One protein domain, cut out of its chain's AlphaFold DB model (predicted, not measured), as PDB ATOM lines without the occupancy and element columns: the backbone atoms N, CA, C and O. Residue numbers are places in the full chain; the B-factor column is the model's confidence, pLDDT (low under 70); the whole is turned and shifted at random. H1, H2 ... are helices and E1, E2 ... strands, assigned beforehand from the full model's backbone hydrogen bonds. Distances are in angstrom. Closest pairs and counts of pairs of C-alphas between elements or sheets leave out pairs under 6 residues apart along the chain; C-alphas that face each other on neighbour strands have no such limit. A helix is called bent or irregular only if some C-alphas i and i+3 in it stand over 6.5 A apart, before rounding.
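What this domain is: This is residues 2 to 69 of the 170 residues of an uncharacterized protein of Euryarchaeota archaeon (UniProt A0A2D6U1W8). One long helix, H1, makes the length of an elongated model, and the chain then folds back along one side of it through two short helices, H2 and H3, to a small hairpin of two strands, E1 and E2. H2 crosses the later part of H1 and H3 packs near its middle, while the hairpin diverges from H1, leaving residues 2 to 10 of the helix to stick out. The printed part has 68 residues, with three named helices and two named strands in the order H1, H2, H3, E1, E2; the sheet, E1 - E2, is antiparallel. The class is mostly helix. The whole is loose, with a radius of gyration of the C-alphas of 14.5 A and spans of 45 by 27 by 17 A.

How they stand to each other: E1, residues 56 to 60, and E2, residues 64 to 68, form an antiparallel hairpin with an angle of 150 degrees between their directions. The C-alphas of Tyr 59 and Trp 65 face each other at 4.5 A. Within hydrogen-bond range are N 60 and O 64 at 2.9 A and N 66 and O 58 at 2.9 A. H3, residues 52 to 55, joins E1 by a tight link; its closest C-alpha pair with E2 is Trp 55 and Arg 68, 5.9 A apart. H1, residues 2 to 29, touches H3 with residues 15 to 19 alone, the closest C-alphas being those of Ser 15 and Leu 54 at 6.6 A. H2, residues 40 to 48, touches H1 at residues 19 to 26 alone, about perpendicular at 73 degrees; their closest C-alphas, of Ala 22 and Tyr 47, are 5.7 A apart. H2 and H3 only just touch, and only at the corner by their link, with 3 pairs of C-alphas within 8 A; the closest are Gln 48 and Trp 55 at 5.9 A. H1 and H2 are each apart from both strands. Every O i to N i+4 pair is within hydrogen-bond range in H1; H2 has 2 of 5, beside 3 of 6 O i to N i+3 pairs, and H3 is too short for an O i to N i+4 pair.

Where its parts are: H1 runs 41.3 A from C-alpha 2 at (199.107, 191.749, 166.999) to C-alpha 29 at (181.266, 221.600, 144.658). H2 measures 11.0 A and is irregular, but only just: C-alphas 42 and 45 are 6.52 A apart. H3 measures 5.2 A, E1 10.5 A and E2 12.7 A, the last ending at C-alpha 68 at (187.881, 198.949, 141.062).

The domain as a whole: The two C-alphas farthest apart, of Asp 2 and Tyr 33, are 46.0 A from each other. The printed part has no cut and no long link; H1 to H2, with 10 residues between them, is short. Residues 2 to 10, which belong to H1, and residues 28 to 33 stand free. Mean pLDDT of the printed part is 77.6, and residues 52 to 63 and 65 to 68 are under 70.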
ATOM      1  N   ASP A   2     199.571 190.400 166.639       72.44
ATOM      2  CA  ASP A   2     199.107 191.749 166.999       72.44
ATOM      3  C   ASP A   2     199.567 192.861 166.034       72.44
ATOM      4  O   ASP A   2     198.763 193.707 165.650       72.44
ATOM      5  N   ASP A   3     200.805 192.812 165.526       75.50
ATOM      6  CA  ASP A   3     201.319 193.838 164.596       75.50
ATOM      7  C   ASP A   3     200.558 193.880 163.261       75.50
ATOM      8  O   ASP A   3     200.314 194.947 162.700       75.50
ATOM      9  N   LEU A   4     200.132 192.718 162.752       72.69
ATOM     10  CA  LEU A   4     199.345 192.641 161.517       72.69
ATOM     11  C   LEU A   4     197.932 193.200 161.712       72.69
ATOM     12  O   LEU A   4     197.400 193.839 160.804       72.69
ATOM     13  N   GLN A   5     197.336 192.994 162.890       71.19
ATOM     14  CA  GLN A   5     196.035 193.573 163.225       71.19
ATOM     15  C   GLN A   5     196.134 195.094 163.358       71.19
ATOM     16  O   GLN A   5     195.317 195.799 162.772       71.19
ATOM     17  N   ALA A   6     197.171 195.603 164.028       70.56
ATOM     18  CA  ALA A   6     197.412 197.038 164.156       70.56
ATOM     19  C   ALA A   6     197.644 197.717 162.792       70.56
ATOM     20  O   ALA A   6     197.095 198.785 162.518       70.56
ATOM     21  N   ILE A   7     198.412 197.084 161.897       72.94
ATOM     22  CA  ILE A   7     198.625 197.587 160.531       72.94
ATOM     23  C   ILE A   7     197.310 197.582 159.740       72.94
ATOM     24  O   ILE A   7     196.981 198.578 159.096       72.94
ATOM     25  N   SER A   8     196.527 196.500 159.815       71.12
ATOM     26  CA  SER A   8     195.230 196.409 159.132       71.12
ATOM     27  C   SER A   8     194.238 197.463 159.633       71.12
ATOM     28  O   SER A   8     193.580 198.110 158.821       71.12
ATOM     29  N   GLN A   9     194.155 197.674 160.950       71.12
ATOM     30  CA  GLN A   9     193.287 198.690 161.553       71.12
ATOM     31  C   GLN A   9     193.682 200.107 161.126       71.12
ATOM     32  O   GLN A   9     192.814 200.910 160.785       71.12
ATOM     33  N   ASN A  10     194.983 200.402 161.070       74.38
ATOM     34  CA  ASN A  10     195.475 201.690 160.580       74.38
ATOM     35  C   ASN A  10     195.117 201.925 159.108       74.38
ATOM     36  O   ASN A  10     194.681 203.019 158.755       74.38
ATOM     37  N   ILE A  11     195.244 200.906 158.252       73.06
ATOM     38  CA  ILE A  11     194.865 200.995 156.832       73.06
ATOM     39  C   ILE A  11     193.358 201.232 156.686       73.06
ATOM     40  O   ILE A  11     192.937 202.067 155.883       73.06
ATOM     41  N   GLU A  12     192.537 200.530 157.469       73.31
ATOM     42  CA  GLU A  12     191.089 200.712 157.438       73.31
ATOM     43  C   GLU A  12     190.700 202.122 157.899       73.31
ATOM     44  O   GLU A  12     189.970 202.815 157.187       73.31
ATOM     45  N   SER A  13     191.254 202.591 159.021       74.75
ATOM     46  CA  SER A  13     191.047 203.953 159.524       74.75
ATOM     47  C   SER A  13     191.467 205.011 158.502       74.75
ATOM     48  O   SER A  13     190.714 205.949 158.240       74.75
ATOM     49  N   TYR A  14     192.626 204.834 157.864       78.19
ATOM     50  CA  TYR A  14     193.117 205.731 156.819       78.19
ATOM     51  C   TYR A  14     192.190 205.755 155.593       78.19
ATOM     52  O   TYR A  14     191.886 206.811 155.039       78.19
ATOM     53  N   SER A  15     191.658 204.598 155.189       75.25
ATOM     54  CA  SER A  15     190.685 204.530 154.094       75.25
ATOM     55  C   SER A  15     189.363 205.230 154.439       75.25
ATOM     56  O   SER A  15     188.757 205.862 153.573       75.25
ATOM     57  N   ARG A  16     188.933 205.181 155.709       78.25
ATOM     58  CA  ARG A  16     187.735 205.885 156.184       78.25
ATOM     59  C   ARG A  16     187.931 207.394 156.114       78.25
ATOM     60  O   ARG A  16     187.093 208.062 155.515       78.25
ATOM     61  N   THR A  17     189.051 207.914 156.619       82.31
ATOM     62  CA  THR A  17     189.349 209.356 156.578       82.31
ATOM     63  C   THR A  17     189.422 209.884 155.151       82.31
ATOM     64  O   THR A  17     188.809 210.908 154.856       82.31
ATOM     65  N   LEU A  18     190.076 209.153 154.242       84.00
ATOM     66  CA  LEU A  18     190.121 209.537 152.830       84.00
ATOM     67  C   LEU A  18     188.728 209.517 152.191       84.00
ATOM     68  O   LEU A  18     188.392 210.414 151.426       84.00
ATOM     69  N   SER A  19     187.895 208.517 152.508       83.31
ATOM     70  CA  SER A  19     186.532 208.453 151.965       83.31
ATOM     71  C   SER A  19     185.672 209.624 152.438       83.31
ATOM     72  O   SER A  19     184.934 210.200 151.646       83.31
ATOM     73  N   THR A  20     185.811 210.023 153.706       84.69
ATOM     74  CA  THR A  20     185.153 211.210 154.258       84.69
ATOM     75  C   THR A  20     185.639 212.475 153.561       84.69
ATOM     76  O   THR A  20     184.821 213.322 153.220       84.69
ATOM     77  N   GLN A  21     186.941 212.587 153.299       87.12
ATOM     78  CA  GLN A  21     187.509 213.731 152.594       87.12
ATOM     79  C   GLN A  21     186.992 213.826 151.152       87.12
ATOM     80  O   GLN A  21     186.490 214.870 150.759       87.12
ATOM     81  N   ALA A  22     186.977 212.720 150.405       86.94
ATOM     82  CA  ALA A  22     186.421 212.689 149.052       86.94
ATOM     83  C   ALA A  22     184.923 213.058 149.017       86.94
ATOM     84  O   ALA A  22     184.464 213.750 148.108       86.94
ATOM     85  N   THR A  23     184.143 212.624 150.015       87.00
ATOM     86  CA  THR A  23     182.728 213.015 150.137       87.00
ATOM     87  C   THR A  23     182.583 214.499 150.472       87.00
ATOM     88  O   THR A  23     181.646 215.142 150.001       87.00
ATOM     89  N   TRP A  24     183.495 215.055 151.270       88.38
ATOM     90  CA  TRP A  24     183.518 216.484 151.565       88.38
ATOM     91  C   TRP A  24     183.810 217.310 150.315       88.38
ATOM     92  O   TRP A  24     183.074 218.252 150.042       88.38
ATOM     93  N   ASP A  25     184.804 216.911 149.522       89.81
ATOM     94  CA  ASP A  25     185.140 217.574 148.258       89.81
ATOM     95  C   ASP A  25     183.931 217.563 147.304       89.81
ATOM     96  O   ASP A  25     183.548 218.593 146.749       89.81
ATOM     97  N   MET A  26     183.231 216.424 147.211       89.44
ATOM     98  CA  MET A  26     181.970 216.323 146.469       89.44
ATOM     99  C   MET A  26     180.898 217.292 146.998       89.44
ATOM    100  O   MET A  26     180.168 217.897 146.208       89.44
ATOM    101  N   ALA A  27     180.770 217.443 148.319       88.69
ATOM    102  CA  ALA A  27     179.808 218.362 148.922       88.69
ATOM    103  C   ALA A  27     180.165 219.835 148.667       88.69
ATOM    104  O   ALA A  27     179.266 220.645 148.441       88.69
ATOM    105  N   GLN A  28     181.455 220.184 148.672       90.38
ATOM    106  CA  GLN A  28     181.925 221.551 148.441       90.38
ATOM    107  C   GLN A  28     181.549 222.068 147.051       90.38
ATOM    108  O   GLN A  28     181.122 223.218 146.929       90.38
ATOM    109  N   ASP A  29     181.605 221.212 146.030       89.94
ATOM    110  CA  ASP A  29     181.266 221.600 144.658       89.94
ATOM    111  C   ASP A  29     179.803 222.042 144.491       89.94
ATOM    112  O   ASP A  29     179.489 222.858 143.619       89.94
ATOM    113  N   ARG A  30     178.884 221.531 145.324       89.12
ATOM    114  CA  ARG A  30     177.456 221.894 145.294       89.12
ATOM    115  C   ARG A  30     176.846 222.021 146.686       89.12
ATOM    116  O   ARG A  30     175.798 221.448 146.969       89.12
ATOM    117  N   LEU A  31     177.437 222.855 147.535       88.94
ATOM    118  CA  LEU A  31     177.023 222.961 148.938       88.94
ATOM    119  C   LEU A  31     175.559 223.406 149.135       88.94
ATOM    120  O   LEU A  31     174.894 222.972 150.073       88.94
ATOM    121  N   TYR A  32     175.029 224.265 148.258       87.31
ATOM    122  CA  TYR A  32     173.677 224.813 148.414       87.31
ATOM    123  C   TYR A  32     172.576 223.796 148.096       87.31
ATOM    124  O   TYR A  32     171.700 223.566 148.928       87.31
ATOM    125  N   TYR A  33     172.627 223.189 146.909       85.94
ATOM    126  CA  TYR A  33     171.555 222.331 146.383       85.94
ATOM    127  C   TYR A  33     171.906 220.839 146.364       85.94
ATOM    128  O   TYR A  33     171.020 220.016 146.148       85.94
ATOM    129  N   GLY A  34     173.178 220.491 146.564       89.62
ATOM    130  CA  GLY A  34     173.674 219.129 146.422       89.62
ATOM    131  C   GLY A  34     173.649 218.614 144.980       89.62
ATOM    132  O   GLY A  34     173.419 219.347 144.008       89.62
ATOM    133  N   TRP A  35     173.918 217.320 144.843       86.38
ATOM    134  CA  TRP A  35     173.960 216.596 143.569       86.38
ATOM    135  C   TRP A  35     172.654 215.869 143.211       86.38
ATOM    136  O   TRP A  35     172.515 215.382 142.090       86.38
ATOM    137  N   GLY A  36     171.690 215.831 144.128       83.94
ATOM    138  CA  GLY A  36     170.430 215.101 144.025       83.94
ATOM    139  C   GLY A  36     170.417 213.805 144.843       83.94
ATOM    140  O   GLY A  36     171.454 213.195 145.107       83.94
ATOM    141  N   ALA A  37     169.214 213.369 145.225       81.00
ATOM    142  CA  ALA A  37     169.005 212.152 146.006       81.00
ATOM    143  C   ALA A  37     169.537 210.907 145.274       81.00
ATOM    144  O   ALA A  37     169.182 210.651 144.121       81.00
ATOM    145  N   GLY A  38     170.381 210.119 145.944       77.44
ATOM    146  CA  GLY A  38     170.989 208.915 145.373       77.44
ATOM    147  C   GLY A  38     172.056 209.179 144.303       77.44
ATOM    148  O   GLY A  38     172.457 208.238 143.605       77.44
ATOM    149  N   ALA A  39     172.512 210.430 144.151       84.00
ATOM    150  CA  ALA A  39     173.590 210.798 143.237       84.00
ATOM    151  C   ALA A  39     174.958 210.290 143.712       84.00
ATOM    152  O   ALA A  39     175.858 210.133 142.884       84.00
ATOM    153  N   PHE A  40     175.114 209.981 145.005       84.12
ATOM    154  CA  PHE A  40     176.389 209.576 145.592       84.12
ATOM    155  C   PHE A  40     177.053 208.433 144.816       84.12
ATOM    156  O   PHE A  40     178.159 208.599 144.313       84.12
ATOM    157  N   ARG A  41     176.354 207.318 144.576       82.62
ATOM    158  CA  ARG A  41     176.905 206.163 143.831       82.62
ATOM    159  C   ARG A  41     177.379 206.473 142.403       82.62
ATOM    160  O   ARG A  41     178.173 205.712 141.851       82.62
ATOM    161  N   TYR A  42     176.867 207.537 141.784       83.19
ATOM    162  CA  TYR A  42     177.184 207.910 140.402       83.19
ATOM    163  C   TYR A  42     178.273 208.978 140.328       83.19
ATOM    164  O   TYR A  42     179.121 208.920 139.440       83.19
ATOM    165  N   ILE A  43     178.253 209.929 141.262       84.88
ATOM    166  CA  ILE A  43     179.126 211.102 141.269       84.88
ATOM    167  C   ILE A  43     180.380 210.869 142.115       84.88
ATOM    168  O   ILE A  43     181.471 211.232 141.686       84.88
ATOM    169  N   PHE A  44     180.267 210.179 143.253       84.81
ATOM    170  CA  PHE A  44     181.395 209.880 144.140       84.81
ATOM    171  C   PHE A  44     182.598 209.225 143.432       84.81
ATOM    172  O   PHE A  44     183.723 209.624 143.726       84.81
ATOM    173  N   PRO A  45     182.435 208.312 142.444       83.75
ATOM    174  CA  PRO A  45     183.569 207.772 141.694       83.75
ATOM    175  C   PRO A  45     184.436 208.831 140.990       83.75
ATOM    176  O   PRO A  45     185.620 208.591 140.771       83.75
ATOM    177  N   ILE A  46     183.882 209.996 140.634       84.94
ATOM    178  CA  ILE A  46     184.649 211.088 140.014       84.94
ATOM    179  C   ILE A  46     185.653 211.675 141.009       84.94
ATOM    180  O   ILE A  46     186.757 211.991 140.594       84.94
ATOM    181  N   TYR A  47     185.293 211.763 142.288       83.81
ATOM    182  CA  TYR A  47     186.153 212.273 143.363       83.81
ATOM    183  C   TYR A  47     187.051 211.170 143.929       83.81
ATOM    184  O   TYR A  47     188.207 211.394 144.259       83.81
ATOM    185  N   GLN A  48     186.559 209.928 143.963       82.19
ATOM    186  CA  GLN A  48     187.308 208.755 144.417       82.19
ATOM    187  C   GLN A  48     188.584 208.507 143.595       82.19
ATOM    188  O   GLN A  48     189.556 207.977 144.132       82.19
ATOM    189  N   LYS A  49     188.592 208.863 142.302       78.38
ATOM    190  CA  LYS A  49     189.747 208.657 141.407       78.38
ATOM    191  C   LYS A  49     190.985 209.452 141.846       78.38
ATOM    192  O   LYS A  49     192.099 209.017 141.573       78.38
ATOM    193  N   ASP A  50     190.781 210.584 142.519       79.25
ATOM    194  CA  ASP A  50     191.854 211.481 142.954       79.25
ATOM    195  C   ASP A  50     192.540 210.953 144.233       79.25
ATOM    196  O   ASP A  50     193.586 211.444 144.649       79.25
ATOM    197  N   TYR A  51     191.995 209.875 144.810       77.75
ATOM    198  CA  TYR A  51     192.510 209.169 145.975       77.75
ATOM    199  C   TYR A  51     192.855 207.713 145.608       77.75
ATOM    200  O   TYR A  51     192.032 206.805 145.750       77.75
ATOM    201  N   GLU A  52     194.098 207.456 145.174       66.88
ATOM    202  CA  GLU A  52     194.569 206.118 144.752       66.88
ATOM    203  C   GLU A  52     194.201 204.958 145.709       66.88
ATOM    204  O   GLU A  52     193.740 203.921 145.218       66.88
ATOM    205  N   PRO A  53     194.314 205.089 147.053       67.62
ATOM    206  CA  PRO A  53     193.965 204.009 147.985       67.62
ATOM    207  C   PRO A  53     192.469 203.675 148.011       67.62
ATOM    208  O   PRO A  53     192.079 202.600 148.468       67.62
ATOM    209  N   LEU A  54     191.619 204.604 147.567       64.88
ATOM    210  CA  LEU A  54     190.179 204.406 147.486       64.88
ATOM    211  C   LEU A  54     189.769 203.813 146.148       64.88
ATOM    212  O   LEU A  54     188.781 203.090 146.106       64.88
ATOM    213  N   TRP A  55     190.483 204.110 145.061       64.19
ATOM    214  CA  TRP A  55     190.121 203.667 143.713       64.19
ATOM    215  C   TRP A  55     190.355 202.166 143.493       64.19
ATOM    216  O   TRP A  55     189.565 201.507 142.805       64.19
ATOM    217  N   TYR A  56     191.392 201.606 144.127       69.06
ATOM    218  CA  TYR A  56     191.837 200.237 143.884       69.06
ATOM    219  C   TYR A  56     191.564 199.258 145.034       69.06
ATOM    220  O   TYR A  56     191.613 199.614 146.208       69.06
ATOM    221  N   GLN A  57     191.274 197.995 144.700       67.25
ATOM    222  CA  GLN A  57     190.893 196.971 145.680       67.25
ATOM    223  C   GLN A  57     192.096 196.243 146.296       67.25
ATOM    224  O   GLN A  57     192.067 195.920 147.481       67.25
ATOM    225  N   TYR A  58     193.148 195.975 145.518       67.25
ATOM    226  CA  TYR A  58     194.378 195.375 146.035       67.25
ATOM    227  C   TYR A  58     195.609 195.790 145.221       67.25
ATOM    228  O   TYR A  58     195.528 196.102 144.030       67.25
ATOM    229  N   TYR A  59     196.773 195.771 145.870       66.00
ATOM    230  CA  TYR A  59     198.056 196.050 145.232       66.00
ATOM    231  C   TYR A  59     198.754 194.750 144.815       66.00
ATOM    232  O   TYR A  59     199.020 193.880 145.646       66.00
ATOM    233  N   HIS A  60     199.085 194.611 143.531       67.06
ATOM    234  CA  HIS A  60     199.801 193.455 142.999       67.06
ATOM    235  C   HIS A  60     201.273 193.800 142.724       67.06
ATOM    236  O   HIS A  60     201.573 194.578 141.819       67.06
ATOM    237  N   LYS A  61     202.216 193.135 143.413       66.38
ATOM    238  CA  LYS A  61     203.676 193.396 143.322       66.38
ATOM    239  C   LYS A  61     204.250 193.490 141.899       66.38
ATOM    240  O   LYS A  61     205.240 194.177 141.699       66.38
ATOM    241  N   LYS A  62     203.673 192.777 140.921       68.25
ATOM    242  CA  LYS A  62     204.139 192.773 139.515       68.25
ATOM    243  C   LYS A  62     203.296 193.607 138.547       68.25
ATOM    244  O   LYS A  62     203.724 193.822 137.423       68.25
ATOM    245  N   ARG A  63     202.069 193.972 138.927       63.50
ATOM    246  CA  ARG A  63     201.077 194.562 138.003       63.50
ATOM    247  C   ARG A  63     200.503 195.895 138.496       63.50
ATOM    248  O   ARG A  63     199.646 196.453 137.823       63.50
ATOM    249  N   GLY A  64     200.982 196.396 139.636       71.00
ATOM    250  CA  GLY A  64     200.489 197.622 140.256       71.00
ATOM    251  C   GLY A  64     199.121 197.439 140.911       71.00
ATOM    252  O   GLY A  64     198.720 196.323 141.255       71.00
ATOM    253  N   TRP A  65     198.415 198.547 141.109       63.59
ATOM    254  CA  TRP A  65     197.082 198.579 141.700       63.59
ATOM    255  C   TRP A  65     196.021 197.969 140.769       63.59
ATOM    256  O   TRP A  65     195.945 198.323 139.593       63.59
ATOM    257  N   GLN A  66     195.206 197.034 141.278       63.53
ATOM    258  CA  GLN A  66     194.192 196.316 140.495       63.53
ATOM    259  C   GLN A  66     192.842 196.194 141.223       63.53
ATOM    260  O   GLN A  66     192.763 196.175 142.452       63.53
ATOM    261  N   GLY A  67     191.772 196.084 140.424       62.81
ATOM    262  CA  GLY A  67     190.376 196.003 140.872       62.81
ATOM    263  C   GLY A  67     189.790 197.374 141.212       62.81
ATOM    264  O   GLY A  67     190.448 198.155 141.881       62.81
ATOM    265  N   ARG A  68     188.571 197.684 140.750       67.94
ATOM    266  CA  ARG A  68     187.881 198.949 141.062       67.94
ATOM    267  C   ARG A  68     187.044 198.771 142.324       67.94
ATOM    268  O   ARG A  68     186.130 197.947 142.336       67.94
ATOM    269  N   LYS A  69     187.311 199.567 143.356       70.62
ATOM    270  CA  LYS A  69     186.479 199.583 144.564       70.62
ATOM    271  C   LYS A  69     185.213 200.397 144.287       70.62
ATOM    272  O   LYS A  69     185.296 201.524 143.807       70.62
TER     273      LYS A  69